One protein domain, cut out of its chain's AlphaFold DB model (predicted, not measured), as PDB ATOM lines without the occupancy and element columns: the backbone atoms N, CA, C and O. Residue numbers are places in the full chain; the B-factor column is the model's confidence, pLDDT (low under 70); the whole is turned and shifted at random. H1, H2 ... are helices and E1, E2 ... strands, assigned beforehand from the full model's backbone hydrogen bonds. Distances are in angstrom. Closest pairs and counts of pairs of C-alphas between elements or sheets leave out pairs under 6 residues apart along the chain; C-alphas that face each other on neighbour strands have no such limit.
ATOM      1  N   GLY A   3     -30.452  -4.125 -20.688       46.84
ATOM      2  CA  GLY A   3     -29.502  -5.003 -21.378       46.84
ATOM      3  C   GLY A   3     -28.501  -5.782 -20.511       46.84
ATOM      4  O   GLY A   3     -27.780  -6.586 -21.076       46.84
ATOM      5  N   ASN A   4     -28.445  -5.583 -19.185       71.44
ATOM      6  CA  ASN A   4     -27.543  -6.349 -18.298       71.44
ATOM      7  C   ASN A   4     -28.238  -7.549 -17.619       71.44
ATOM      8  O   ASN A   4     -27.606  -8.546 -17.288       71.44
ATOM      9  N   VAL A   5     -29.557  -7.475 -17.404       72.94
ATOM     10  CA  VAL A   5     -30.292  -8.536 -16.691       72.94
ATOM     11  C   VAL A   5     -30.553  -9.722 -17.613       72.94
ATOM     12  O   VAL A   5     -30.326 -10.856 -17.213       72.94
ATOM     13  N   ILE A   6     -30.975  -9.472 -18.857       81.12
ATOM     14  CA  ILE A   6     -31.262 -10.547 -19.819       81.12
ATOM     15  C   ILE A   6     -29.993 -11.342 -20.133       81.12
ATOM     16  O   ILE A   6     -30.016 -12.563 -20.017       81.12
ATOM     17  N   SER A   7     -28.881 -10.670 -20.457       81.19
ATOM     18  CA  SER A   7     -27.601 -11.343 -20.711       81.19
ATOM     19  C   SER A   7     -27.137 -12.134 -19.492       81.19
ATOM     20  O   SER A   7     -26.865 -13.319 -19.618       81.19
ATOM     21  N   SER A   8     -27.176 -11.536 -18.294       79.06
ATOM     22  CA  SER A   8     -26.805 -12.240 -17.063       79.06
ATOM     23  C   SER A   8     -27.700 -13.447 -16.770       79.06
ATOM     24  O   SER A   8     -27.231 -14.392 -16.135       79.06
ATOM     25  N   LEU A   9     -28.979 -13.417 -17.159       80.88
ATOM     26  CA  LEU A   9     -29.886 -14.553 -17.008       80.88
ATOM     27  C   LEU A   9     -29.631 -15.628 -18.071       80.88
ATOM     28  O   LEU A   9     -29.777 -16.804 -17.759       80.88
ATOM     29  N   ILE A  10     -29.241 -15.259 -19.294       83.38
ATOM     30  CA  ILE A  10     -28.808 -16.220 -20.321       83.38
ATOM     31  C   ILE A  10     -27.515 -16.900 -19.877       83.38
ATOM     32  O   ILE A  10     -27.473 -18.125 -19.868       83.38
ATOM     33  N   ASP A  11     -26.525 -16.128 -19.421       83.50
ATOM     34  CA  ASP A  11     -25.264 -16.648 -18.883       83.50
ATOM     35  C   ASP A  11     -25.530 -17.596 -17.710       83.50
ATOM     36  O   ASP A  11     -24.974 -18.688 -17.652       83.50
ATOM     37  N   LEU A  12     -26.450 -17.218 -16.811       80.31
ATOM     38  CA  LEU A  12     -26.956 -18.091 -15.752       80.31
ATOM     39  C   LEU A  12     -27.533 -19.390 -16.334       80.31
ATOM     40  O   LEU A  12     -27.182 -20.463 -15.856       80.31
ATOM     41  N   VAL A  13     -28.403 -19.327 -17.351       81.25
ATOM     42  CA  VAL A  13     -28.978 -20.536 -17.965       81.25
ATOM     43  C   VAL A  13     -27.885 -21.418 -18.562       81.25
ATOM     44  O   VAL A  13     -27.916 -22.628 -18.348       81.25
ATOM     45  N   ASP A  14     -26.944 -20.854 -19.314       83.69
ATOM     46  CA  ASP A  14     -25.876 -21.617 -19.960       83.69
ATOM     47  C   ASP A  14     -24.925 -22.230 -18.924       83.69
ATOM     48  O   ASP A  14     -24.675 -23.435 -18.976       83.69
ATOM     49  N   GLU A  15     -24.513 -21.471 -17.907       80.56
ATOM     50  CA  GLU A  15     -23.730 -21.981 -16.777       80.56
ATOM     51  C   GLU A  15     -24.471 -23.122 -16.058       80.56
ATOM     52  O   GLU A  15     -23.892 -24.164 -15.746       80.56
ATOM     53  N   MET A  16     -25.789 -22.994 -15.875       76.38
ATOM     54  CA  MET A  16     -26.631 -24.062 -15.329       76.38
ATOM     55  C   MET A  16     -26.664 -25.311 -16.217       76.38
ATOM     56  O   MET A  16     -26.708 -26.427 -15.697       76.38
ATOM     57  N   MET A  17     -26.655 -25.153 -17.544       75.25
ATOM     58  CA  MET A  17     -26.614 -26.280 -18.483       75.25
ATOM     59  C   MET A  17     -25.254 -26.986 -18.483       75.25
ATOM     60  O   MET A  17     -25.199 -28.204 -18.674       75.25
ATOM     61  N   GLU A  18     -24.166 -26.248 -18.267       77.62
ATOM     62  CA  GLU A  18     -22.805 -26.792 -18.212       77.62
ATOM     63  C   GLU A  18     -22.533 -27.616 -16.958       77.62
ATOM     64  O   GLU A  18     -21.726 -28.547 -17.007       77.62
ATOM     65  N   LEU A  19     -23.242 -27.338 -15.858       69.94
ATOM     66  CA  LEU A  19     -23.019 -27.974 -14.557       69.94
ATOM     67  C   LEU A  19     -23.218 -29.502 -14.533       69.94
ATOM     68  O   LEU A  19     -23.052 -30.111 -13.479       69.94
ATOM     69  N   LYS A  20     -23.535 -30.156 -15.664       61.16
ATOM     70  CA  LYS A  20     -23.764 -31.611 -15.800       61.16
ATOM     71  C   LYS A  20     -24.622 -32.169 -14.663       61.16
ATOM     72  O   LYS A  20     -24.474 -33.336 -14.296       61.16
ATOM     73  N   ILE A  21     -25.517 -31.335 -14.128       57.44
ATOM     74  CA  ILE A  21     -26.442 -31.720 -13.074       57.44
ATOM     75  C   ILE A  21     -27.185 -32.924 -13.646       57.44
ATOM     76  O   ILE A  21     -27.756 -32.796 -14.740       57.44
ATOM     77  N   PRO A  22     -27.080 -34.112 -13.015       47.75
ATOM     78  CA  PRO A  22     -27.672 -35.322 -13.553       47.75
ATOM     79  C   PRO A  22     -29.111 -34.988 -13.891       47.75
ATOM     80  O   PRO A  22     -29.830 -34.535 -13.006       47.75
ATOM     81  N   ARG A  23     -29.498 -35.119 -15.172       45.84
ATOM     82  CA  ARG A  23     -30.867 -34.837 -15.622       45.84
ATOM     83  C   ARG A  23     -31.793 -35.525 -14.627       45.84
ATOM     84  O   ARG A  23     -31.868 -36.754 -14.653       45.84
ATOM     85  N   ALA A  24     -32.423 -34.758 -13.734       39.31
ATOM     86  CA  ALA A  24     -33.263 -35.339 -12.705       39.31
ATOM     87  C   ALA A  24     -34.280 -36.233 -13.434       39.31
ATOM     88  O   ALA A  24     -34.915 -35.749 -14.381       39.31
ATOM     89  N   PRO A  25     -34.414 -37.530 -13.094       37.12
ATOM     90  CA  PRO A  25     -35.148 -38.479 -13.933       37.12
ATOM     91  C   PRO A  25     -36.654 -38.212 -14.078       37.12
ATOM     92  O   PRO A  25     -37.359 -39.045 -14.641       37.12
ATOM     93  N   LYS A  26     -37.197 -37.089 -13.596       40.12
ATOM     94  CA  LYS A  26     -38.622 -36.767 -13.711       40.12
ATOM     95  C   LYS A  26     -38.849 -35.283 -14.028       40.12
ATOM     96  O   LYS A  26     -38.599 -34.426 -13.198       40.12
ATOM     97  N   ARG A  27     -39.380 -35.052 -15.241       43.56
ATOM     98  CA  ARG A  27     -40.191 -33.915 -15.738       43.56
ATOM     99  C   ARG A  27     -39.696 -32.476 -15.468       43.56
ATOM    100  O   ARG A  27     -39.673 -32.000 -14.346       43.56
ATOM    101  N   ALA A  28     -39.441 -31.759 -16.570       45.44
ATOM    102  CA  ALA A  28     -39.349 -30.294 -16.680       45.44
ATOM    103  C   ALA A  28     -38.394 -29.582 -15.686       45.44
ATOM    104  O   ALA A  28     -38.779 -28.643 -15.010       45.44
ATOM    105  N   TYR A  29     -37.138 -30.037 -15.649       52.84
ATOM    106  CA  TYR A  29     -35.921 -29.347 -15.178       52.84
ATOM    107  C   TYR A  29     -36.064 -28.306 -14.042       52.84
ATOM    108  O   TYR A  29     -35.954 -27.101 -14.266       52.84
ATOM    109  N   ARG A  30     -36.199 -28.788 -12.797       60.28
ATOM    110  CA  ARG A  30     -36.033 -27.999 -11.558       60.28
ATOM    111  C   ARG A  30     -34.554 -27.758 -11.231       60.28
ATOM    112  O   ARG A  30     -34.006 -28.376 -10.330       60.28
ATOM    113  N   LEU A  31     -33.902 -26.854 -11.947       65.44
ATOM    114  CA  LEU A  31     -32.454 -26.666 -11.790       65.44
ATOM    115  C   LEU A  31     -32.077 -25.837 -10.558       65.44
ATOM    116  O   LEU A  31     -31.035 -26.065  -9.963       65.44
ATOM    117  N   LEU A  32     -32.933 -24.907 -10.130       68.88
ATOM    118  CA  LEU A  32     -32.610 -23.997  -9.025       68.88
ATOM    119  C   LEU A  32     -32.470 -24.706  -7.676       68.88
ATOM    120  O   LEU A  32     -31.690 -24.277  -6.835       68.88
ATOM    121  N   THR A  33     -33.219 -25.790  -7.465       67.69
ATOM    122  CA  THR A  33     -33.099 -26.573  -6.225       67.69
ATOM    123  C   THR A  33     -31.777 -27.327  -6.204       67.69
ATOM    124  O   THR A  33     -31.039 -27.212  -5.231       67.69
ATOM    125  N   ASP A  34     -31.436 -27.990  -7.311       67.62
ATOM    126  CA  ASP A  34     -30.171 -28.711  -7.448       67.62
ATOM    127  C   ASP A  34     -28.972 -27.769  -7.259       67.62
ATOM    128  O   ASP A  34     -27.980 -28.130  -6.638       67.62
ATOM    129  N   MET A  35     -29.061 -26.528  -7.735       68.00
ATOM    130  CA  MET A  35     -27.997 -25.534  -7.557       68.00
ATOM    131  C   MET A  35     -27.770 -25.127  -6.109       68.00
ATOM    132  O   MET A  35     -26.625 -24.918  -5.710       68.00
ATOM    133  N   LEU A  36     -28.841 -25.009  -5.327       64.50
ATOM    134  CA  LEU A  36     -28.729 -24.734  -3.898       64.50
ATOM    135  C   LEU A  36     -28.035 -25.892  -3.189       64.50
ATOM    136  O   LEU A  36     -27.160 -25.667  -2.358       64.50
ATOM    137  N   ASP A  37     -28.361 -27.122  -3.579       70.06
ATOM    138  CA  ASP A  37     -27.735 -28.320  -3.024       70.06
ATOM    139  C   ASP A  37     -26.267 -28.464  -3.480       70.06
ATOM    140  O   ASP A  37     -25.439 -29.023  -2.762       70.06
ATOM    141  N   LEU A  38     -25.911 -27.879  -4.630       68.56
ATOM    142  CA  LEU A  38     -24.536 -27.720  -5.119       68.56
ATOM    143  C   LEU A  38     -23.811 -26.485  -4.543       68.56
ATOM    144  O   LEU A  38     -22.677 -26.208  -4.937       68.56
ATOM    145  N   GLY A  39     -24.440 -25.721  -3.641       67.06
ATOM    146  CA  GLY A  39     -23.839 -24.546  -2.997       67.06
ATOM    147  C   GLY A  39     -23.636 -23.334  -3.916       67.06
ATOM    148  O   GLY A  39     -22.850 -22.444  -3.596       67.06
ATOM    149  N   ARG A  40     -24.327 -23.270  -5.061       73.62
ATOM    150  CA  ARG A  40     -24.233 -22.178  -6.048       73.62
ATOM    151  C   ARG A  40     -25.178 -21.018  -5.705       73.62
ATOM    152  O   ARG A  40     -26.080 -20.689  -6.475       73.62
ATOM    153  N   ALA A  41     -24.989 -20.421  -4.527       70.06
ATOM    154  CA  ALA A  41     -25.854 -19.356  -4.002       70.06
ATOM    155  C   ALA A  41     -25.896 -18.116  -4.914       70.06
ATOM    156  O   ALA A  41     -26.962 -17.555  -5.146       70.06
ATOM    157  N   ASP A  42     -24.767 -17.765  -5.534       72.75
ATOM    158  CA  ASP A  42     -24.632 -16.586  -6.396       72.75
ATOM    159  C   ASP A  42     -25.618 -16.575  -7.576       72.75
ATOM    160  O   ASP A  42     -26.073 -15.524  -8.025       72.75
ATOM    161  N   LEU A  43     -25.967 -17.755  -8.076       73.94
ATOM    162  CA  LEU A  43     -26.870 -17.917  -9.204       73.94
ATOM    163  C   LEU A  43     -28.347 -17.819  -8.792       73.94
ATOM    164  O   LEU A  43     -29.163 -17.276  -9.540       73.94
ATOM    165  N   VAL A  44     -28.689 -18.272  -7.582       76.94
ATOM    166  CA  VAL A  44     -30.021 -18.045  -7.001       76.94
ATOM    167  C   VAL A  44     -30.209 -16.573  -6.663       76.94
ATOM    168  O   VAL A  44     -31.258 -16.013  -6.976       76.94
ATOM    169  N   ASP A  45     -29.177 -15.920  -6.137       76.75
ATOM    170  CA  ASP A  45     -29.199 -14.489  -5.844       76.75
ATOM    171  C   ASP A  45     -29.483 -13.668  -7.105       76.75
ATOM    172  O   ASP A  45     -30.320 -12.765  -7.081       76.75
ATOM    173  N   ARG A  46     -28.843 -14.000  -8.238       77.81
ATOM    174  CA  ARG A  46     -29.103 -13.335  -9.529       77.81
ATOM    175  C   ARG A  46     -30.562 -13.467  -9.958       77.81
ATOM    176  O   ARG A  46     -31.151 -12.477 -10.390       77.81
ATOM    177  N   LEU A  47     -31.161 -14.649  -9.803       81.56
ATOM    178  CA  LEU A  47     -32.577 -14.853 -10.104       81.56
ATOM    179  C   LEU A  47     -33.477 -14.039  -9.170       81.56
ATOM    180  O   LEU A  47     -34.399 -13.374  -9.637       81.56
ATOM    181  N   VAL A  48     -33.228 -14.082  -7.859       82.19
ATOM    182  CA  VAL A  48     -34.052 -13.363  -6.878       82.19
ATOM    183  C   VAL A  48     -33.954 -11.853  -7.089       82.19
ATOM    184  O   VAL A  48     -34.974 -11.163  -7.089       82.19
ATOM    185  N   ARG A  49     -32.749 -11.335  -7.352       77.75
ATOM    186  CA  ARG A  49     -32.543  -9.936  -7.745       77.75
ATOM    187  C   ARG A  49     -33.325  -9.611  -9.017       77.75
ATOM    188  O   ARG A  49     -34.025  -8.606  -9.041       77.75
ATOM    189  N   ALA A  50     -33.257 -10.449 -10.052       78.44
ATOM    190  CA  ALA A  50     -34.019 -10.227 -11.281       78.44
ATOM    191  C   ALA A  50     -35.537 -10.195 -11.026       78.44
ATOM    192  O   ALA A  50     -36.220  -9.315 -11.548       78.44
ATOM    193  N   ALA A  51     -36.049 -11.093 -10.180       79.62
ATOM    194  CA  ALA A  51     -37.459 -11.143  -9.805       79.62
ATOM    195  C   ALA A  51     -37.918  -9.857  -9.106       79.62
ATOM    196  O   ALA A  51     -38.975  -9.319  -9.424       79.62
ATOM    197  N   TRP A  52     -37.134  -9.342  -8.158       80.69
ATOM    198  CA  TRP A  52     -37.562  -8.234  -7.299       80.69
ATOM    199  C   TRP A  52     -37.148  -6.845  -7.774       80.69
ATOM    200  O   TRP A  52     -37.764  -5.864  -7.366       80.69
ATOM    201  N   CYS A  53     -36.161  -6.749  -8.663       73.12
ATOM    202  CA  CYS A  53     -35.845  -5.514  -9.382       73.12
ATOM    203  C   CYS A  53     -36.775  -5.281 -10.587       73.12
ATOM    204  O   CYS A  53     -36.747  -4.206 -11.186       73.12
ATOM    205  N   ALA A  54     -37.583  -6.276 -10.966       75.69
ATOM    206  CA  ALA A  54     -38.647  -6.140 -11.954       75.69
ATOM    207  C   ALA A  54     -39.947  -5.607 -11.307       75.69
ATOM    208  O   ALA A  54     -40.084  -5.647 -10.087       75.69
ATOM    209  N   PRO A  55     -40.964  -5.185 -12.087       80.44
ATOM    210  CA  PRO A  55     -42.279  -4.778 -11.560       80.44
ATOM    211  C   PRO A  55     -43.083  -5.905 -10.876       80.44
ATOM    212  O   PRO A  55     -44.221  -5.700 -10.452       80.44
ATOM    213  N   LEU A  56     -42.523  -7.112 -10.808       83.69
ATOM    214  CA  LEU A  56     -43.173  -8.336 -10.363       83.69
ATOM    215  C   LEU A  56     -43.721  -8.253  -8.920       83.69
ATOM    216  O   LEU A  56     -44.881  -8.634  -8.758       83.69
ATOM    217  N   PRO A  57     -43.020  -7.719  -7.890       82.38
ATOM    218  CA  PRO A  57     -43.594  -7.573  -6.549       82.38
ATOM    219  C   PRO A  57     -44.888  -6.759  -6.539       82.38
ATOM    220  O   PRO A  57     -45.868  -7.148  -5.906       82.38
ATOM    221  N   ASP A  58     -44.911  -5.633  -7.251       86.12
ATOM    222  CA  ASP A  58     -46.051  -4.717  -7.245       86.12
ATOM    223  C   ASP A  58     -47.238  -5.296  -8.005       86.12
ATOM    224  O   ASP A  58     -48.386  -5.161  -7.573       86.12
ATOM    225  N   VAL A  59     -46.973  -5.981  -9.118       88.94
ATOM    226  CA  VAL A  59     -48.011  -6.700  -9.859       88.94
ATOM    227  C   VAL A  59     -48.551  -7.867  -9.033       88.94
ATOM    228  O   VAL A  59     -49.766  -8.024  -8.927       88.94
ATOM    229  N   ALA A  60     -47.684  -8.640  -8.378       88.50
ATOM    230  CA  ALA A  60     -48.093  -9.751  -7.529       88.50
ATOM    231  C   ALA A  60     -48.931  -9.283  -6.331       88.50
ATOM    232  O   ALA A  60     -49.976  -9.873  -6.075       88.50
ATOM    233  N   ARG A  61     -48.560  -8.184  -5.655       88.81
ATOM    234  CA  ARG A  61     -49.382  -7.581  -4.585       88.81
ATOM    235  C   ARG A  61     -50.774  -7.204  -5.078       88.81
ATOM    236  O   ARG A  61     -51.757  -7.476  -4.397       88.81
ATOM    237  N   LYS A  62     -50.869  -6.591  -6.263       89.19
ATOM    238  CA  LYS A  62     -52.155  -6.189  -6.852       89.19
ATOM    239  C   LYS A  62     -53.043  -7.385  -7.181       89.19
ATOM    240  O   LYS A  62     -54.249  -7.302  -6.980       89.19
ATOM    241  N   LEU A  63     -52.462  -8.468  -7.697       88.50
ATOM    242  CA  LEU A  63     -53.217  -9.643  -8.135       88.50
ATOM    243  C   LEU A  63     -53.555 -10.597  -6.984       88.50
ATOM    244  O   LEU A  63     -54.663 -11.119  -6.938       88.50
ATOM    245  N   LEU A  64     -52.622 -10.816  -6.057       86.75
ATOM    246  CA  LEU A  64     -52.793 -11.740  -4.933       86.75
ATOM    247  C   LEU A  64     -53.441 -11.078  -3.719       86.75
ATOM    248  O   LEU A  64     -53.978 -11.783  -2.880       86.75
ATOM    249  N   THR A  65     -53.383  -9.748  -3.590       85.19
ATOM    250  CA  THR A  65     -53.806  -8.990  -2.391       85.19
ATOM    251  C   THR A  65     -53.030  -9.319  -1.107       85.19
ATOM    252  O   THR A  65     -53.393  -8.873  -0.021       85.19
ATOM    253  N   TYR A  66     -51.918 -10.047  -1.233       83.62
ATOM    254  CA  TYR A  66     -51.041 -10.465  -0.140       83.62
ATOM    255  C   TYR A  66     -49.604 -10.005  -0.386       83.62
ATOM    256  O   TYR A  66     -49.218  -9.701  -1.518       83.62
ATOM    257  N   ASP A  67     -48.786 -10.031   0.667       87.06
ATOM    258  CA  ASP A  67     -47.334  -9.923   0.522       87.06
ATOM    259  C   ASP A  67     -46.826 -11.074  -0.359       87.06
ATOM    260  O   ASP A  67     -47.056 -12.234  -0.008       87.06
ATOM    261  N   PRO A  68     -46.150 -10.804  -1.486       90.00
ATOM    262  CA  PRO A  68     -45.731 -11.852  -2.393       90.00
ATOM    263  C   PRO A  68     -44.457 -12.527  -1.892       90.00
ATOM    264  O   PRO A  68     -43.561 -11.889  -1.333       90.00
ATOM    265  N   VAL A  69     -44.363 -13.825  -2.153       89.75
ATOM    266  CA  VAL A  69     -43.156 -14.623  -1.936       89.75
ATOM    267  C   VAL A  69     -42.849 -15.441  -3.177       89.75
ATOM    268  O   VAL A  69     -43.755 -15.968  -3.826       89.75
ATOM    269  N   LEU A  70     -41.566 -15.547  -3.508       89.62
ATOM    270  CA  LEU A  70     -41.104 -16.378  -4.610       89.62
ATOM    271  C   LEU A  70     -40.958 -17.816  -4.117       89.62
ATOM    272  O   LEU A  70     -40.239 -18.094  -3.153       89.62
ATOM    273  N   LEU A  71     -41.623 -18.731  -4.808       88.50
ATOM    274  CA  LEU A  71     -41.572 -20.164  -4.565       88.50
ATOM    275  C   LEU A  71     -40.309 -20.752  -5.217       88.50
ATOM    276  O   LEU A  71     -40.394 -21.427  -6.245       88.50
ATOM    277  N   ILE A  72     -39.128 -20.460  -4.656       83.81
ATOM    278  CA  ILE A  72     -37.805 -20.758  -5.249       83.81
ATOM    279  C   ILE A  72     -37.694 -22.198  -5.740       83.81
ATOM    280  O   ILE A  72     -37.276 -22.437  -6.870       83.81
ATOM    281  N   THR A  73     -38.124 -23.163  -4.924       79.88
ATOM    282  CA  THR A  73     -38.027 -24.592  -5.253       79.88
ATOM    283  C   THR A  73     -38.832 -24.978  -6.501       79.88
ATOM    284  O   THR A  73     -38.571 -26.007  -7.124       79.88
ATOM    285  N   HIS A  74     -39.822 -24.169  -6.870       82.50
ATOM    286  CA  HIS A  74     -40.666 -24.387  -8.038       82.50
ATOM    287  C   HIS A  74     -40.418 -23.360  -9.149       82.50
ATOM    288  O   HIS A  74     -41.056 -23.449 -10.191       82.50
ATOM    289  N   CYS A  75     -39.484 -22.424  -8.991       85.75
ATOM    290  CA  CYS A  75     -39.045 -21.600 -10.111       85.75
ATOM    291  C   CYS A  75     -38.241 -22.460 -11.098       85.75
ATOM    292  O   CYS A  75     -37.572 -23.426 -10.715       85.75
ATOM    293  N   ILE A  76     -38.336 -22.141 -12.384       82.88
ATOM    294  CA  ILE A  76     -37.716 -22.920 -13.455       82.88
ATOM    295  C   ILE A  76     -36.910 -21.982 -14.338       82.88
ATOM    296  O   ILE A  76     -37.377 -20.928 -14.755       82.88
ATOM    297  N   VAL A  77     -35.699 -22.405 -14.667       83.12
ATOM    298  CA  VAL A  77     -34.879 -21.800 -15.713       83.12
ATOM    299  C   VAL A  77     -34.729 -22.848 -16.803       83.12
ATOM    300  O   VAL A  77     -34.514 -24.026 -16.507       83.12
ATOM    301  N   ARG A  78     -34.917 -22.467 -18.066       83.19
ATOM    302  CA  ARG A  78     -35.057 -23.446 -19.143       83.19
ATOM    303  C   ARG A  78     -34.355 -23.018 -20.414       83.19
ATOM    304  O   ARG A  78     -34.654 -21.965 -20.969       83.19
ATOM    305  N   ARG A  79     -33.526 -23.931 -20.919       86.75
ATOM    306  CA  ARG A  79     -33.078 -23.982 -22.308       86.75
ATOM    307  C   ARG A  79     -33.896 -25.039 -23.045       86.75
ATOM    308  O   ARG A  79     -34.026 -26.164 -22.561       86.75
ATOM    309  N   TYR A  80     -34.490 -24.689 -24.179       85.81
ATOM    310  CA  TYR A  80     -35.259 -25.620 -25.001       85.81
ATOM    311  C   TYR A  80     -34.939 -25.425 -26.477       85.81
ATOM    312  O   TYR A  80     -35.032 -24.325 -27.001       85.81
ATOM    313  N   GLN A  81     -34.612 -26.515 -27.155       85.38
ATOM    314  CA  GLN A  81     -34.426 -26.560 -28.597       85.38
ATOM    315  C   GLN A  81     -35.176 -27.769 -29.132       85.38
ATOM    316  O   GLN A  81     -34.995 -28.890 -28.647       85.38
ATOM    317  N   GLN A  82     -36.017 -27.551 -30.131       81.06
ATOM    318  CA  GLN A  82     -36.816 -28.617 -30.706       81.06
ATOM    319  C   GLN A  82     -35.940 -29.673 -31.388       81.06
ATOM    320  O   GLN A  82     -34.924 -29.357 -32.001       81.06
ATOM    321  N   GLY A  83     -36.302 -30.947 -31.230       76.44
ATOM    322  CA  GLY A  83     -35.532 -32.081 -31.756       76.44
ATOM    323  C   GLY A  83     -34.242 -32.405 -30.987       76.44
ATOM    324  O   GLY A  83     -33.718 -33.501 -31.144       76.44
ATOM    325  N   VAL A  84     -33.759 -31.502 -30.125       78.12
ATOM    326  CA  VAL A  84     -32.556 -31.704 -29.290       78.12
ATOM    327  C   VAL A  84     -32.920 -31.905 -27.819       78.12
ATOM    328  O   VAL A  84     -32.367 -32.762 -27.126       78.12
ATOM    329  N   SER A  85     -33.853 -31.101 -27.315       74.44
ATOM    330  CA  SER A  85     -34.375 -31.214 -25.954       74.44
ATOM    331  C   SER A  85     -35.394 -32.355 -25.852       74.44
ATOM    332  O   SER A  85     -35.991 -32.725 -26.865       74.44
ATOM    333  N   PRO A  86     -35.641 -32.905 -24.643       67.50
ATOM    334  CA  PRO A  86     -36.745 -33.837 -24.430       67.50
ATOM    335  C   PRO A  86     -38.073 -33.271 -24.955       67.50
ATOM    336  O   PRO A  86     -38.200 -32.045 -25.064       67.50
ATOM    337  N   PRO A  87     -39.065 -34.137 -25.243       62.56
ATOM    338  CA  PRO A  87     -40.357 -33.713 -25.767       62.56
ATOM    339  C   PRO A  87     -40.929 -32.538 -24.975       62.56
ATOM    340  O   PRO A  87     -40.760 -32.466 -23.751       62.56
ATOM    341  N   ALA A  88     -41.586 -31.617 -25.685       64.25
ATOM    342  CA  ALA A  88     -42.307 -30.511 -25.068       64.25
ATOM    343  C   ALA A  88     -43.170 -31.043 -23.914       64.25
ATOM    344  O   ALA A  88     -43.759 -32.120 -24.026       64.25
ATOM    345  N   SER A  89     -43.208 -30.312 -22.791       66.44
ATOM    346  CA  SER A  89     -44.107 -30.680 -21.694       66.44
ATOM    347  C   SER A  89     -45.518 -30.837 -22.274       66.44
ATOM    348  O   SER A  89     -45.945 -29.920 -22.981       66.44
ATOM    349  N   PRO A  90     -46.221 -31.956 -22.020       72.44
ATOM    350  CA  PRO A  90     -47.602 -32.104 -22.466       72.44
ATOM    351  C   PRO A  90     -48.479 -31.030 -21.813       72.44
ATOM    352  O   PRO A  90     -48.034 -30.339 -20.890       72.44
ATOM    353  N   TRP A  91     -49.727 -30.904 -22.262       78.00
ATOM    354  CA  TRP A  91     -50.709 -30.073 -21.564       78.00
ATOM    355  C   TRP A  91     -50.754 -30.424 -20.072       78.00
ATOM    356  O   TRP A  91     -50.833 -31.599 -19.703       78.00
ATOM    357  N   HIS A  92     -50.652 -29.399 -19.232       79.38
ATOM    358  CA  HIS A  92     -50.704 -29.505 -17.776       79.38
ATOM    359  C   HIS A  92     -51.201 -28.192 -17.170       79.38
ATOM    360  O   HIS A  92     -51.241 -27.159 -17.844       79.38
ATOM    361  N   VAL A  93     -51.557 -28.255 -15.889       83.12
ATOM    362  CA  VAL A  93     -51.725 -27.091 -15.014       83.12
ATOM    363  C   VAL A  93     -50.734 -27.211 -13.858       83.12
ATOM    364  O   VAL A  93     -50.458 -28.310 -13.379       83.12
ATOM    365  N   ASP A  94     -50.182 -26.098 -13.394       85.69
ATOM    366  CA  ASP A  94     -49.156 -26.113 -12.342       85.69
ATOM    367  C   ASP A  94     -49.712 -26.478 -10.968       85.69
ATOM    368  O   ASP A  94     -49.014 -27.057 -10.128       85.69
ATOM    369  N   ALA A  95     -51.001 -26.207 -10.763       82.06
ATOM    370  CA  ALA A  95     -51.728 -26.636  -9.578       82.06
ATOM    371  C   ALA A  95     -51.668 -28.164  -9.363       82.06
ATOM    372  O   ALA A  95     -51.824 -28.621  -8.233       82.06
ATOM    373  N   GLU A  96     -51.340 -28.963 -10.393       76.88
ATOM    374  CA  GLU A  96     -51.105 -30.405 -10.241       76.88
ATOM    375  C   GLU A  96     -49.988 -30.741  -9.248       76.88
ATOM    376  O   GLU A  96     -50.019 -31.777  -8.589       76.88
ATOM    377  N   PHE A  97     -48.973 -29.886  -9.134       75.75
ATOM    378  CA  PHE A  97     -47.860 -30.110  -8.211       75.75
ATOM    379  C   PHE A  97     -47.744 -29.044  -7.125       75.75
ATOM    380  O   PHE A  97     -46.996 -29.258  -6.171       75.75
ATOM    381  N   LEU A  98     -48.433 -27.910  -7.263       80.75
ATOM    382  CA  LEU A  98     -48.505 -26.875  -6.229       80.75
ATOM    383  C   LEU A  98     -49.667 -27.104  -5.263       80.75
ATOM    384  O   LEU A  98     -49.526 -26.798  -4.086       80.75
ATOM    385  N   GLY A  99     -50.766 -27.694  -5.728       79.19
ATOM    386  CA  GLY A  99     -52.042 -27.721  -5.023       79.19
ATOM    387  C   GLY A  99     -53.015 -26.682  -5.583       79.19
ATOM    388  O   GLY A  99     -52.618 -25.686  -6.185       79.19
ATOM    389  N   PHE A 100     -54.309 -26.936  -5.393       80.50
ATOM    390  CA  PHE A 100     -55.399 -26.061  -5.846       80.50
ATOM    391  C   PHE A 100     -55.987 -25.198  -4.716       80.50
ATOM    392  O   PHE A 100     -56.991 -24.519  -4.912       80.50
ATOM    393  N   ASP A 101     -55.399 -25.250  -3.520       82.00
ATOM    394  CA  ASP A 101     -55.938 -24.657  -2.293       82.00
ATOM    395  C   ASP A 101     -55.585 -23.177  -2.096       82.00
ATOM    396  O   ASP A 101     -56.301 -22.477  -1.386       82.00
ATOM    397  N   GLN A 102     -54.510 -22.691  -2.723       88.62
ATOM    398  CA  GLN A 102     -54.082 -21.290  -2.642       88.62
ATOM    399  C   GLN A 102     -53.652 -20.767  -4.011       88.62
ATOM    400  O   GLN A 102     -53.079 -21.540  -4.779       88.62
ATOM    401  N   PRO A 103     -53.878 -19.478  -4.329       89.06
ATOM    402  CA  PRO A 103     -53.517 -18.905  -5.621       89.06
ATOM    403  C   PRO A 103     -51.998 -18.782  -5.800       89.06
ATOM    404  O   PRO A 103     -51.283 -18.297  -4.919       89.06
ATOM    405  N   VAL A 104     -51.523 -19.152  -6.990       91.69
ATOM    406  CA  VAL A 104     -50.144 -18.936  -7.445       91.69
ATOM    407  C   VAL A 104     -50.172 -18.345  -8.845       91.69
ATOM    408  O   VAL A 104     -50.902 -18.815  -9.720       91.69
ATOM    409  N   ILE A 105     -49.347 -17.323  -9.057       92.94
ATOM    410  CA  ILE A 105     -49.188 -16.664 -10.350       92.94
ATOM    411  C   ILE A 105     -47.827 -17.037 -10.924       92.94
ATOM    412  O   ILE A 105     -46.797 -16.904 -10.255       92.94
ATOM    413  N   ASN A 106     -47.840 -17.471 -12.179       93.75
ATOM    414  CA  ASN A 106     -46.649 -17.666 -12.984       93.75
ATOM    415  C   ASN A 106     -46.272 -16.368 -13.690       93.75
ATOM    416  O   ASN A 106     -47.101 -15.738 -14.347       93.75
ATOM    417  N   PHE A 107     -44.998 -16.012 -13.584       93.94
ATOM    418  CA  PHE A 107     -44.338 -14.971 -14.355       93.94
ATOM    419  C   PHE A 107     -43.339 -15.658 -15.276       93.94
ATOM    420  O   PHE A 107     -42.265 -16.082 -14.840       93.94
ATOM    421  N   TRP A 108     -43.718 -15.816 -16.539       94.75
ATOM    422  CA  TRP A 108     -42.886 -16.450 -17.550       94.75
ATOM    423  C   TRP A 108     -42.259 -15.403 -18.461       94.75
ATOM    424  O   TRP A 108     -42.960 -14.668 -19.154       94.75
ATOM    425  N   THR A 109     -40.933 -15.354 -18.464       93.06
ATOM    426  CA  THR A 109     -40.134 -14.356 -19.175       93.06
ATOM    427  C   THR A 109     -39.199 -15.080 -20.144       93.06
ATOM    428  O   THR A 109     -38.277 -15.776 -19.697       93.06
ATOM    429  N   PRO A 110     -39.397 -14.972 -21.468       93.69
ATOM    430  CA  PRO A 110     -38.409 -15.435 -22.419       93.69
ATOM    431  C   PRO A 110     -37.218 -14.468 -22.436       93.69
ATOM    432  O   PRO A 110     -37.359 -13.260 -22.271       93.69
ATOM    433  N   LEU A 111     -36.020 -15.010 -22.625       92.81
ATOM    434  CA  LEU A 111     -34.769 -14.247 -22.716       92.81
ATOM    435  C   LEU A 111     -34.330 -14.027 -24.173       92.81
ATOM    436  O   LEU A 111     -33.304 -13.412 -24.434       92.81
ATOM    437  N   VAL A 112     -35.120 -14.534 -25.116       93.75
ATOM    438  CA  VAL A 112     -35.012 -14.356 -26.567       93.75
ATOM    439  C   VAL A 112     -36.420 -14.136 -27.117       93.75
ATOM    440  O   VAL A 112     -37.384 -14.513 -26.454       93.75
ATOM    441  N   ASP A 113     -36.566 -13.573 -28.312       95.25
ATOM    442  CA  ASP A 113     -37.888 -13.447 -28.937       95.25
ATOM    443  C   ASP A 113     -38.476 -14.835 -29.234       95.25
ATOM    444  O   ASP A 113     -37.775 -15.737 -29.702       95.25
ATOM    445  N   VAL A 114     -39.767 -15.022 -28.952       95.62
ATOM    446  CA  VAL A 114     -40.473 -16.307 -29.086       95.62
ATOM    447  C   VAL A 114     -41.818 -16.154 -29.791       95.62
ATOM    448  O   VAL A 114     -42.415 -15.080 -29.798       95.62
ATOM    449  N   GLY A 115     -42.328 -17.259 -30.336       92.00
ATOM    450  CA  GLY A 115     -43.661 -17.352 -30.943       92.00
ATOM    451  C   GLY A 115     -43.652 -17.550 -32.459       92.00
ATOM    452  O   GLY A 115     -44.604 -18.121 -32.988       92.00
ATOM    453  N   GLU A 116     -42.569 -17.147 -33.137       90.81
ATOM    454  CA  GLU A 116     -42.407 -17.272 -34.597       90.81
ATOM    455  C   GLU A 116     -41.305 -18.269 -34.989       90.81
ATOM    456  O   GLU A 116     -41.576 -19.305 -35.587       90.81
ATOM    457  N   MET A 117     -40.048 -17.971 -34.630       90.94
ATOM    458  CA  MET A 117     -38.869 -18.777 -35.007       90.94
ATOM    459  C   MET A 117     -38.294 -19.595 -33.845       90.94
ATOM    460  O   MET A 117     -37.523 -20.539 -34.052       90.94
ATOM    461  N   VAL A 118     -38.673 -19.235 -32.617       92.94
ATOM    462  CA  VAL A 118     -38.273 -19.888 -31.369       92.94
ATOM    463  C   VAL A 118     -39.541 -20.268 -30.597       92.94
ATOM    464  O   VAL A 118     -40.394 -19.399 -30.407       92.94
ATOM    465  N   PRO A 119     -39.709 -21.530 -30.156       91.75
ATOM    466  CA  PRO A 119     -40.924 -21.972 -29.468       91.75
ATOM    467  C   PRO A 119     -41.270 -21.114 -28.247       91.75
ATOM    468  O   PRO A 119     -40.443 -20.952 -27.358       91.75
ATOM    469  N   GLY A 120     -42.496 -20.598 -28.170       93.31
ATOM    470  CA  GLY A 120     -43.041 -19.918 -26.994       93.31
ATOM    471  C   GLY A 120     -43.799 -20.864 -26.059       93.31
ATOM    472  O   GLY A 120     -43.433 -22.035 -25.872       93.31
ATOM    473  N   LEU A 121     -44.881 -20.351 -25.476       92.88
ATOM    474  CA  LEU A 121     -45.895 -21.134 -24.774       92.88
ATOM    475  C   LEU A 121     -47.195 -21.148 -25.579       92.88
ATOM    476  O   LEU A 121     -47.532 -20.173 -26.246       92.88
ATOM    477  N   SER A 122     -47.926 -22.252 -25.474       90.19
ATOM    478  CA  SER A 122     -49.307 -22.358 -25.926       90.19
ATOM    479  C   SER A 122     -50.212 -22.498 -24.716       90.19
ATOM    480  O   SER A 122     -49.934 -23.291 -23.818       90.19
ATOM    481  N   PHE A 123     -51.307 -21.759 -24.734       87.94
ATOM    482  CA  PHE A 123     -52.369 -21.765 -23.741       87.94
ATOM    483  C   PHE A 123     -53.666 -22.183 -24.403       87.94
ATOM    484  O   PHE A 123     -53.800 -22.123 -25.630       87.94
ATOM    485  N   THR A 124     -54.641 -22.546 -23.591       81.25
ATOM    486  CA  THR A 124     -56.000 -22.680 -24.089       81.25
ATOM    487  C   THR A 124     -56.722 -21.339 -24.076       81.25
ATOM    488  O   THR A 124     -56.427 -20.452 -23.271       81.25
ATOM    489  N   SER A 125     -57.664 -21.163 -24.999       70.12
ATOM    490  CA  SER A 125     -58.443 -19.935 -25.128       70.12
ATOM    491  C   SER A 125     -59.604 -19.854 -24.134       70.12
ATOM    492  O   SER A 125     -60.083 -18.753 -23.872       70.12
ATOM    493  N   SER A 171     -51.043 -18.967 -28.813       91.38
ATOM    494  CA  SER A 171     -49.581 -18.954 -28.671       91.38
ATOM    495  C   SER A 171     -49.077 -17.529 -28.895       91.38
ATOM    496  O   SER A 171     -48.943 -17.123 -30.049       91.38
ATOM    497  N   PRO A 172     -48.889 -16.731 -27.830       93.44
ATOM    498  CA  PRO A 172     -48.466 -15.343 -27.965       93.44
ATOM    499  C   PRO A 172     -47.068 -15.226 -28.582       93.44
ATOM    500  O   PRO A 172     -46.172 -16.001 -28.242       93.44
ATOM    501  N   VAL A 173     -46.878 -14.217 -29.432       95.62
ATOM    502  CA  VAL A 173     -45.546 -13.728 -29.815       95.62
ATOM    503  C   VAL A 173     -45.078 -12.773 -28.722       95.62
ATOM    504  O   VAL A 173     -45.824 -11.873 -28.335       95.62
ATOM    505  N   VAL A 174     -43.884 -13.008 -28.181       96.25
ATOM    506  CA  VAL A 174     -43.371 -12.297 -27.000       96.25
ATOM    507  C   VAL A 174     -41.913 -11.935 -27.227       96.25
ATOM    508  O   VAL A 174     -41.114 -12.796 -27.599       96.25
ATOM    509  N   SER A 175     -41.572 -10.672 -26.981       95.88
ATOM    510  CA  SER A 175     -40.199 -10.180 -27.089       95.88
ATOM    511  C   SER A 175     -39.359 -10.617 -25.889       95.88
ATOM    512  O   SER A 175     -39.877 -10.834 -24.790       95.88
ATOM    513  N   ALA A 176     -38.043 -10.696 -26.068       93.44
ATOM    514  CA  ALA A 176     -37.112 -10.946 -24.977       93.44
ATOM    515  C   ALA A 176     -37.294  -9.933 -23.829       93.44
ATOM    516  O   ALA A 176     -37.241  -8.720 -24.031       93.44
ATOM    517  N   GLY A 177     -37.466 -10.433 -22.605       88.88
ATOM    518  CA  GLY A 177     -37.644  -9.621 -21.398       88.88
ATOM    519  C   GLY A 177     -39.086  -9.202 -21.097       88.88
ATOM    520  O   GLY A 177     -39.371  -8.867 -19.943       88.88
ATOM    521  N   ASP A 178     -40.007  -9.280 -22.062       92.12
ATOM    522  CA  ASP A 178     -41.439  -9.162 -21.769       92.12
ATOM    523  C   ASP A 178     -41.886 -10.354 -20.912       92.12
ATOM    524  O   ASP A 178     -41.260 -11.408 -20.902       92.12
ATOM    525  N   THR A 179     -42.956 -10.209 -20.134       91.81
ATOM    526  CA  THR A 179     -43.387 -11.272 -19.213       91.81
ATOM    527  C   THR A 179     -44.847 -11.617 -19.430       91.81
ATOM    528  O   THR A 179     -45.717 -10.750 -19.375       91.81
ATOM    529  N   LEU A 180     -45.115 -12.904 -19.638       93.69
ATOM    530  CA  LEU A 180     -46.458 -13.460 -19.610       93.69
ATOM    531  C   LEU A 180     -46.848 -13.773 -18.168       93.69
ATOM    532  O   LEU A 180     -46.098 -14.424 -17.440       93.69
ATOM    533  N   LEU A 181     -48.045 -13.334 -17.782       93.00
ATOM    534  CA  LEU A 181     -48.638 -13.636 -16.487       93.00
ATOM    535  C   LEU A 181     -49.816 -14.578 -16.678       93.00
ATOM    536  O   LEU A 181     -50.711 -14.299 -17.481       93.00
ATOM    537  N   PHE A 182     -49.842 -15.663 -15.917       91.31
ATOM    538  CA  PHE A 182     -50.960 -16.597 -15.937       91.31
ATOM    539  C   PHE A 182     -51.142 -17.284 -14.586       91.31
ATOM    540  O   PHE A 182     -50.201 -17.458 -13.815       91.31
ATOM    541  N   ASP A 183     -52.389 -17.644 -14.299       89.38
ATOM    542  CA  ASP A 183     -52.750 -18.401 -13.106       89.38
ATOM    543  C   ASP A 183     -52.300 -19.864 -13.246       89.38
ATOM    544  O   ASP A 183     -52.349 -20.434 -14.340       89.38
ATOM    545  N   GLN A 184     -51.880 -20.478 -12.139       88.06
ATOM    546  CA  GLN A 184     -51.442 -21.877 -12.084       88.06
ATOM    547  C   GLN A 184     -52.472 -22.903 -12.592       88.06
ATOM    548  O   GLN A 184     -52.084 -24.032 -12.892       88.06
ATOM    549  N   VAL A 185     -53.762 -22.557 -12.685       84.56
ATOM    550  CA  VAL A 185     -54.812 -23.445 -13.214       84.56
ATOM    551  C   VAL A 185     -55.021 -23.304 -14.719       84.56
ATOM    552  O   VAL A 185     -55.835 -24.033 -15.282       84.56
ATOM    553  N   ILE A 186     -54.329 -22.375 -15.391       86.00
ATOM    554  CA  ILE A 186     -54.442 -22.206 -16.842       86.00
ATOM    555  C   ILE A 186     -53.682 -23.343 -17.538       86.00
ATOM    556  O   ILE A 186     -52.461 -23.450 -17.369       86.00
ATOM    557  N   PRO A 187     -54.365 -24.176 -18.350       84.88
ATOM    558  CA  PRO A 187     -53.702 -25.205 -19.131       84.88
ATOM    559  C   PRO A 187     -52.701 -24.594 -20.102       84.88
ATOM    560  O   PRO A 187     -53.040 -23.698 -20.883       84.88
ATOM    561  N   HIS A 188     -51.471 -25.093 -20.066       87.69
ATOM    562  CA  HIS A 188     -50.413 -24.612 -20.940       87.69
ATOM    563  C   HIS A 188     -49.424 -25.717 -21.318       87.69
ATOM    564  O   HIS A 188     -49.332 -26.775 -20.687       87.69
ATOM    565  N   LYS A 189     -48.689 -25.471 -22.402       86.38
ATOM    566  CA  LYS A 189     -47.579 -26.304 -22.868       86.38
ATOM    567  C   LYS A 189     -46.527 -25.464 -23.585       86.38
ATOM    568  O   LYS A 189     -46.741 -24.296 -23.892       86.38
ATOM    569  N   THR A 190     -45.378 -26.065 -23.889       88.38
ATOM    570  CA  THR A 190     -44.448 -25.450 -24.852       88.38
ATOM    571  C   THR A 190     -45.073 -25.489 -26.246       88.38
ATOM    572  O   THR A 190     -45.626 -26.517 -26.636       88.38
ATOM    573  N   GLN A 191     -44.989 -24.373 -26.972       89.25
ATOM    574  CA  GLN A 191     -45.498 -24.268 -28.338       89.25
ATOM    575  C   GLN A 191     -44.825 -25.306 -29.239       89.25
ATOM    576  O   GLN A 191     -43.605 -25.468 -29.223       89.25
ATOM    577  N   GLU A 192     -45.621 -26.006 -30.039       83.94
ATOM    578  CA  GLU A 192     -45.116 -26.918 -31.061       83.94
ATOM    579  C   GLU A 192     -44.926 -26.148 -32.364       83.94
ATOM    580  O   GLU A 192     -45.876 -25.561 -32.876       83.94
ATOM    581  N   MET A 193     -43.711 -26.157 -32.912       83.94
ATOM    582  CA  MET A 193     -43.420 -25.494 -34.184       83.94
ATOM    583  C   MET A 193     -42.606 -26.397 -35.094       83.94
ATOM    584  O   MET A 193     -41.440 -26.666 -34.847       83.94
ATOM    585  N   PHE A 194     -43.188 -26.917 -36.165       77.00
ATOM    586  CA  PHE A 194     -42.430 -27.819 -37.028       77.00
ATOM    587  C   PHE A 194     -41.258 -27.082 -37.702       77.00
ATOM    588  O   PHE A 194     -41.464 -26.101 -38.406       77.00
ATOM    589  N   GLY A 195     -40.028 -27.556 -37.479       73.69
ATOM    590  CA  GLY A 195     -38.831 -27.004 -38.120       73.69
ATOM    591  C   GLY A 195     -38.286 -25.702 -37.523       73.69
ATOM    592  O   GLY A 195     -37.410 -25.106 -38.142       73.69
ATOM    593  N   ALA A 196     -38.748 -25.266 -36.344       78.12
ATOM    594  CA  ALA A 196     -38.183 -24.096 -35.669       78.12
ATOM    595  C   ALA A 196     -36.717 -24.359 -35.253       78.12
ATOM    596  O   ALA A 196     -36.472 -25.227 -34.409       78.12
ATOM    597  N   PRO A 197     -35.728 -23.640 -35.821       76.44
ATOM    598  CA  PRO A 197     -34.314 -23.920 -35.564       76.44
ATOM    599  C   PRO A 197     -33.810 -23.294 -34.255       76.44
ATOM    600  O   PRO A 197     -32.723 -23.633 -33.789       76.44
ATOM    601  N   GLY A 198     -34.571 -22.359 -33.682       85.69
ATOM    602  CA  GLY A 198     -34.129 -21.524 -32.578       85.69
ATOM    603  C   GLY A 198     -34.055 -22.229 -31.224       85.69
ATOM    604  O   GLY A 198     -34.788 -23.179 -30.935       85.69
ATOM    605  N   VAL A 199     -33.173 -21.715 -30.364       89.56
ATOM    606  CA  VAL A 199     -33.042 -22.136 -28.966       89.56
ATOM    607  C   VAL A 199     -33.774 -21.133 -28.085       89.56
ATOM    608  O   VAL A 199     -33.448 -19.951 -28.074       89.56
ATOM    609  N   ARG A 200     -34.750 -21.615 -27.321       91.25
ATOM    610  CA  ARG A 200     -35.444 -20.838 -26.301       91.25
ATOM    611  C   ARG A 200     -34.642 -20.820 -25.015       91.25
ATOM    612  O   ARG A 200     -34.342 -21.881 -24.466       91.25
ATOM    613  N   TYR A 201     -34.453 -19.623 -24.488       91.38
ATOM    614  CA  TYR A 201     -34.050 -19.363 -23.115       91.38
ATOM    615  C   TYR A 201     -35.221 -18.703 -22.392       91.38
ATOM    616  O   TYR A 201     -35.827 -17.780 -22.930       91.38
ATOM    617  N   SER A 202     -35.596 -19.198 -21.217       91.00
ATOM    618  CA  SER A 202     -36.725 -18.647 -20.460       91.00
ATOM    619  C   SER A 202     -36.583 -18.877 -18.965       91.00
ATOM    620  O   SER A 202     -36.066 -19.915 -18.543       91.00
ATOM    621  N   VAL A 203     -37.142 -17.959 -18.189       89.56
ATOM    622  CA  VAL A 203     -37.302 -18.063 -16.741       89.56
ATOM    623  C   VAL A 203     -38.790 -18.096 -16.413       89.56
ATOM    624  O   VAL A 203     -39.581 -17.365 -16.998       89.56
ATOM    625  N   GLU A 204     -39.172 -18.952 -15.477       91.25
ATOM    626  CA  GLU A 204     -40.523 -19.062 -14.950       91.25
ATOM    627  C   GLU A 204     -40.487 -18.940 -13.430       91.25
ATOM    628  O   GLU A 204     -39.959 -19.803 -12.721       91.25
ATOM    629  N   MET A 205     -41.036 -17.837 -12.938       90.81
ATOM    630  CA  MET A 205     -41.093 -17.488 -11.526       90.81
ATOM    631  C   MET A 205     -42.502 -17.725 -10.995       90.81
ATOM    632  O   MET A 205     -43.476 -17.251 -11.573       90.81
ATOM    633  N   ARG A 206     -42.606 -18.442  -9.876       91.94
ATOM    634  CA  ARG A 206     -43.879 -18.781  -9.228       91.94
ATOM    635  C   ARG A 206     -44.047 -17.980  -7.955       91.94
ATOM    636  O   ARG A 206     -43.205 -18.069  -7.065       91.94
ATOM    637  N   VAL A 207     -45.127 -17.213  -7.866       92.25
ATOM    638  CA  VAL A 207     -45.356 -16.275  -6.764       92.25
ATOM    639  C   VAL A 207     -46.660 -16.601  -6.055       92.25
ATOM    640  O   VAL A 207     -47.702 -16.711  -6.697       92.25
ATOM    641  N   ALA A 208     -46.593 -16.720  -4.731       92.19
ATOM    642  CA  ALA A 208     -47.743 -16.948  -3.860       92.19
ATOM    643  C   ALA A 208     -47.860 -15.843  -2.806       92.19
ATOM    644  O   ALA A 208     -46.965 -15.005  -2.657       92.19
ATOM    645  N   GLY A 209     -48.961 -15.851  -2.055       90.19
ATOM    646  CA  GLY A 209     -49.100 -15.014  -0.869       90.19
ATOM    647  C   GLY A 209     -48.304 -15.586   0.304       90.19
ATOM    648  O   GLY A 209     -48.364 -16.781   0.575       90.19
ATOM    649  N   ARG A 210     -47.600 -14.731   1.048       84.88
ATOM    650  CA  ARG A 210     -46.767 -15.096   2.208       84.88
ATOM    651  C   ARG A 210     -47.514 -15.969   3.221       84.88
ATOM    652  O   ARG A 210     -46.987 -16.968   3.683       84.88
ATOM    653  N   GLN A 211     -48.751 -15.607   3.544       82.69
ATOM    654  CA  GLN A 211     -49.601 -16.339   4.495       82.69
ATOM    655  C   GLN A 211     -50.482 -17.410   3.828       82.69
ATOM    656  O   GLN A 211     -51.232 -18.101   4.505       82.69
ATOM    657  N   HIS A 212     -50.383 -17.543   2.507       86.94
ATOM    658  CA  HIS A 212     -51.253 -18.350   1.654       86.94
ATOM    659  C   HIS A 212     -50.390 -19.229   0.745       86.94
ATOM    660  O   HIS A 212     -50.520 -19.225  -0.477       86.94
ATOM    661  N   LEU A 213     -49.438 -19.939   1.354       86.50
ATOM    662  CA  LEU A 213     -48.606 -20.899   0.638       86.50
ATOM    663  C   LEU A 213     -49.455 -22.117   0.252       86.50
ATOM    664  O   LEU A 213     -50.175 -22.633   1.108       86.50
ATOM    665  N   PRO A 214     -49.365 -22.600  -0.997       85.69
ATOM    666  CA  PRO A 214     -50.171 -23.730  -1.433       85.69
ATOM    667  C   PRO A 214     -49.678 -25.022  -0.767       85.69
ATOM    668  O   PRO A 214     -48.477 -25.216  -0.555       85.69
ATOM    669  N   SER A 215     -50.605 -25.916  -0.427       80.94
ATOM    670  CA  SER A 215     -50.342 -27.137   0.351       80.94
ATOM    671  C   SER A 215     -49.256 -28.039  -0.246       80.94
ATOM    672  O   SER A 215     -48.424 -28.577   0.490       80.94
ATOM    673  N   GLY A 216     -49.188 -28.156  -1.576       73.88
ATOM    674  CA  GLY A 216     -48.153 -28.919  -2.279       73.88
ATOM    675  C   GLY A 216     -46.742 -28.346  -2.103       73.88
ATOM    676  O   GLY A 216     -45.754 -29.049  -2.328       73.88
ATOM    677  N   TYR A 217     -46.628 -27.103  -1.631       76.44
ATOM    678  CA  TYR A 217     -45.369 -26.470  -1.252       76.44
ATOM    679  C   TYR A 217     -44.962 -26.747   0.203       76.44
ATOM    680  O   TYR A 217     -43.794 -26.621   0.541       76.44
ATOM    681  N   LEU A 218     -45.871 -27.157   1.086       71.00
ATOM    682  CA  LEU A 218     -45.583 -27.295   2.522       71.00
ATOM    683  C   LEU A 218     -45.088 -28.700   2.932       71.00
ATOM    684  O   LEU A 218     -44.729 -28.916   4.084       71.00
ATOM    685  N   GLY A 219     -45.033 -29.662   2.002       55.91
ATOM    686  CA  GLY A 219     -44.752 -31.080   2.291       55.91
ATOM    687  C   GLY A 219     -43.277 -31.528   2.328       55.91
ATOM    688  O   GLY A 219     -43.014 -32.715   2.492       55.91
ATOM    689  N   SER A 220     -42.296 -30.641   2.129       58.03
ATOM    690  CA  SER A 220     -40.846 -30.949   2.225       58.03
ATOM    691  C   SER A 220     -40.061 -29.681   2.583       58.03
ATOM    692  O   SER A 220     -40.649 -28.605   2.549       58.03
ATOM    693  N   VAL A 221     -38.761 -29.769   2.908       54.50
ATOM    694  CA  VAL A 221     -37.926 -28.561   3.087       54.50
ATOM    695  C   VAL A 221     -37.973 -27.760   1.787       54.50
ATOM    696  O   VAL A 221     -37.426 -28.174   0.763       54.50
ATOM    697  N   LYS A 222     -38.696 -26.643   1.810       67.94
ATOM    698  CA  LYS A 222     -38.850 -25.733   0.679       67.94
ATOM    699  C   LYS A 222     -38.272 -24.377   1.042       67.94
ATOM    700  O   LYS A 222     -38.275 -23.966   2.201       67.94
ATOM    701  N   ARG A 223     -37.777 -23.675   0.027       73.25
ATOM    702  CA  ARG A 223     -37.157 -22.357   0.181       73.25
ATOM    703  C   ARG A 223     -38.065 -21.290  -0.383       73.25
ATOM    704  O   ARG A 223     -38.569 -21.457  -1.489       73.25
ATOM    705  N   ILE A 224     -38.272 -20.203   0.340       76.44
ATOM    706  CA  ILE A 224     -38.985 -19.033  -0.179       76.44
ATOM    707  C   ILE A 224     -38.040 -17.843  -0.211       76.44
ATOM    708  O   ILE A 224     -37.197 -17.703   0.674       76.44
ATOM    709  N   ALA A 225     -38.201 -16.970  -1.202       73.94
ATOM    710  CA  ALA A 225     -37.610 -15.642  -1.134       73.94
ATOM    711  C   ALA A 225     -38.692 -14.610  -0.832       73.94
ATOM    712  O   ALA A 225     -39.765 -14.620  -1.441       73.94
ATOM    713  N   LEU A 226     -38.406 -13.729   0.122       76.25
ATOM    714  CA  LEU A 226     -39.281 -12.615   0.468       76.25
ATOM    715  C   LEU A 226     -38.928 -11.392  -0.372       76.25
ATOM    716  O   LEU A 226     -37.784 -11.230  -0.799       76.25
ATOM    717  N   VAL A 227     -39.897 -10.492  -0.525       66.00
ATOM    718  CA  VAL A 227     -39.618  -9.105  -0.914       66.00
ATOM    719  C   VAL A 227     -38.633  -8.445   0.069       66.00
ATOM    720  O   VAL A 227     -38.583  -8.864   1.228       66.00
ATOM    721  N   PRO A 228     -37.865  -7.420  -0.348       59.41
ATOM    722  CA  PRO A 228     -36.789  -6.838   0.467       59.41
ATOM    723  C   PRO A 228     -37.216  -6.389   1.871       59.41
ATOM    724  O   PRO A 228     -36.520  -6.680   2.837       59.41
ATOM    725  N   ASP A 229     -38.399  -5.795   2.009       60.56
ATOM    726  CA  ASP A 229     -38.929  -5.336   3.306       60.56
ATOM    727  C   ASP A 229     -39.778  -6.402   4.025       60.56
ATOM    728  O   ASP A 229     -40.452  -6.136   5.021       60.56
ATOM    729  N   GLY A 230     -39.803  -7.624   3.489       56.78
ATOM    730  CA  GLY A 230     -40.626  -8.716   3.980       56.78
ATOM    731  C   GLY A 230     -40.077  -9.308   5.274       56.78
ATOM    732  O   GLY A 230     -38.928  -9.742   5.350       56.78
ATOM    733  N   PHE A 231     -40.934  -9.398   6.286       56.72
ATOM    734  CA  PHE A 231     -40.650 -10.116   7.524       56.72
ATOM    735  C   PHE A 231     -41.265 -11.523   7.489       56.72
ATOM    736  O   PHE A 231     -42.342 -11.725   6.927       56.72
ATOM    737  N   TRP A 232     -40.607 -12.510   8.093       60.72
ATOM    738  CA  TRP A 232     -41.129 -13.873   8.226       60.72
ATOM    739  C   TRP A 232     -40.902 -14.387   9.641       60.72
ATOM    740  O   TRP A 232     -39.760 -14.528  10.076       60.72
ATOM    741  N   GLU A 233     -41.995 -14.688  10.337       54.09
ATOM    742  CA  GLU A 233     -41.981 -15.424  11.602       54.09
ATOM    743  C   GLU A 233     -42.187 -16.900  11.262       54.09
ATOM    744  O   GLU A 233     -43.303 -17.357  11.032       54.09
ATOM    745  N   GLY A 234     -41.092 -17.636  11.083       53.50
ATOM    746  CA  GLY A 234     -41.142 -18.997  10.558       53.50
ATOM    747  C   GLY A 234     -41.104 -20.079  11.619       53.50
ATOM    748  O   GLY A 234     -40.124 -20.181  12.347       53.50
ATOM    749  N   GLY A 235     -42.100 -20.966  11.584       49.34
ATOM    750  CA  GLY A 235     -42.074 -22.284  12.210       49.34
ATOM    751  C   GLY A 235     -42.717 -23.341  11.314       49.34
ATOM    752  O   GLY A 235     -43.796 -23.785  11.646       49.34
ATOM    753  N   HIS A 236     -42.095 -23.734  10.189       53.06
ATOM    754  CA  HIS A 236     -42.591 -24.817   9.303       53.06
ATOM    755  C   HIS A 236     -41.499 -25.514   8.448       53.06
ATOM    756  O   HIS A 236     -41.796 -26.055   7.390       53.06
ATOM    757  N   GLY A 237     -40.221 -25.506   8.850       53.41
ATOM    758  CA  GLY A 237     -39.157 -26.145   8.046       53.41
ATOM    759  C   GLY A 237     -38.894 -25.470   6.687       53.41
ATOM    760  O   GLY A 237     -38.380 -26.108   5.771       53.41
ATOM    761  N   LEU A 238     -39.259 -24.188   6.564       58.47
ATOM    762  CA  LEU A 238     -38.984 -23.346   5.401       58.47
ATOM    763  C   LEU A 238     -37.697 -22.551   5.619       58.47
ATOM    764  O   LEU A 238     -37.531 -21.916   6.662       58.47
ATOM    765  N   GLU A 239     -36.823 -22.547   4.619       67.06
ATOM    766  CA  GLU A 239     -35.649 -21.674   4.586       67.06
ATOM    767  C   GLU A 239     -35.993 -20.383   3.828       67.06
ATOM    768  O   GLU A 239     -36.632 -20.402   2.772       67.06
ATOM    769  N   VAL A 240     -35.611 -19.249   4.410       70.12
ATOM    770  CA  VAL A 240     -36.036 -17.919   3.974       70.12
ATOM    771  C   VAL A 240     -34.842 -17.154   3.436       70.12
ATOM    772  O   VAL A 240     -33.916 -16.849   4.183       70.12
ATOM    773  N   ILE A 241     -34.909 -16.782   2.161       70.00
ATOM    774  CA  ILE A 241     -33.942 -15.893   1.522       70.00
ATOM    775  C   ILE A 241     -34.520 -14.474   1.557       70.00
ATOM    776  O   ILE A 241     -35.575 -14.203   0.973       70.00
ATOM    777  N   ARG A 242     -33.864 -13.551   2.263       65.25
ATOM    778  CA  ARG A 242     -34.292 -12.148   2.306       65.25
ATOM    779  C   ARG A 242     -33.649 -11.385   1.162       65.25
ATOM    780  O   ARG A 242     -32.432 -11.327   1.043       65.25
ATOM    781  N   ALA A 243     -34.472 -10.766   0.323       59.66
ATOM    782  CA  ALA A 243     -33.970 -10.009  -0.814       59.66
ATOM    783  C   ALA A 243     -33.172  -8.756  -0.424       59.66
ATOM    784  O   ALA A 243     -32.312  -8.345  -1.190       59.66
ATOM    785  N   CYS A 244     -33.410  -8.166   0.753       52.69
ATOM    786  CA  CYS A 244     -32.649  -7.011   1.238       52.69
ATOM    787  C   CYS A 244     -31.178  -7.333   1.526       52.69
ATOM    788  O   CYS A 244     -30.321  -6.510   1.216       52.69
ATOM    789  N   ASP A 245     -30.868  -8.550   1.985       53.12
ATOM    790  CA  ASP A 245     -29.484  -9.029   2.153       53.12
ATOM    791  C   ASP A 245     -28.753  -9.149   0.799       53.12
ATOM    792  O   ASP A 245     -27.531  -9.280   0.730       53.12
ATOM    793  N   MET A 246     -29.517  -9.069  -0.294       51.38
ATOM    794  CA  MET A 246     -29.080  -9.229  -1.667       51.38
ATOM    795  C   MET A 246     -29.450  -8.037  -2.555       51.38
ATOM    796  O   MET A 246     -29.458  -8.214  -3.758       51.38
ATOM    797  N   ILE A 247     -29.823  -6.846  -2.083       49.50
ATOM    798  CA  ILE A 247     -29.817  -5.655  -2.967       49.50
ATOM    799  C   ILE A 247     -29.148  -4.449  -2.288       49.50
ATOM    800  O   ILE A 247     -29.620  -3.318  -2.304       49.50
TER     801      ILE A 247
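Overview. This is residues 3 to 125 and 171 to 247 of the 248 residues of an uncharacterized protein of alpha proteobacterium BAL199 (UniProt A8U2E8). A strongly twisted sheet of seven strands, with the long strand E7 running through it, has helices H1, H3 and H4 on one and the same face, H1 and H4 over its strands and H3 beside them. E1, E8 and E9 extend the sheet from the last residues of E7, with the short helix H6 following E9, while strands E4 and E6 form a small separate sheet apart from the helices and from the strands of the large one. The printed part has 200 residues, with six named helices and nine named strands in the order H1 H2 H3 H4 E1 E2 H5 E3 E4 E5 E6 E7 E8 E9 H6; the class is mixed, helices and strands. The large sheet is branched at E7 and antiparallel but for the parallel pair E8 and E9; E4 and E6 are antiparallel. The whole is compact, with a radius of gyration of the C-alphas of 16.1 A and spans of 51 by 36 by 34 A.

Along the chain. H1, residues 3 to 18, is 23.0 A long and begins at C-alpha 3 at (-29.502, -5.003, -21.378). H2 has residues 31 to 37, H3 residues 41 to 53 over 17.9 A, and H4 residues 56 to 64 over 11.6 A. E1 has residues 68 to 70, E2 residues 76 to 81 over 15.9 A, and H5 residues 95 to 98. E3, residues 104 to 110, is 19.3 A long, and E4 has residues 121 to 124. After the cut come E5, residues 180 to 183, and E6, residues 188 to 190. E7, residues 199 to 209, is 33.1 A long and ends at C-alpha 209 at (-49.100, -15.014, -0.869). E8 has residues 222 to 226, E9 residues 238 to 242, and H6 residues 243 to 246, ending at C-alpha 246 at (-29.080, -9.229, -1.667).

Arrangement. E1 and E2 lie on one side of E7 and E3 on the other side. The pairing is staggered: E7 pairs with E2 over residues 199 to 204, with N 78 and O 202 at 2.8 A; with E3 over 202 to 208, with N 107 and O 205 at 2.8 A; and with E1 over 207 to 209, with N 69 and O 208 at 2.9 A. E5 is an edge strand beside E3, with N 106 and O 182 at 2.9 A. E8 pairs with E1, N 70 and O 225 at 2.9 A, and E9 with E8, N 241 and O 224 at 2.9 A. In the other sheet N 122 and O 189 of E4 and E6 are 2.8 A apart. H1, H3 and H4 are on the same face of the large sheet. H1 runs across the strands at a height of 9.2 A over the sheet, its closest C-alphas to E2 being Val 13 and Val 77, 6.4 A. H4 is over E7 at a height of 8.0 A, slantwise at 48 degrees on the local plane. H3 is the hub and touches H1, H2 and H6; its closest C-alphas to H1 are Leu 43 and Leu 12, 6.6 A, and to H6 Asp 45 and Met 246, 6.7 A. H2 only grazes the sheet with its residues 31 to 36. H5 is only just not on the sheet, with 4 pairs of C-alphas within 10 A. Every O i to N i+4 pair is within hydrogen-bond range in H2, H3 and H4, and 11 of 12 in H1; H5 and H6 are too short for such a pair.

Size, cuts and confidence. The C-alphas farthest apart, those of Gly 195 and Glu 233, are 51.1 A apart. Residues 126 to 170 are not printed, and C-alphas 125 and 171 are 9.6 A apart across this cut. The links H1 to H2, E2 to H5, E7 to E8 and E8 to E9 are long. The mean pLDDT of the printed part is 77.8; 48 residues are under 70, among them 19 to 36 and 227 to 239.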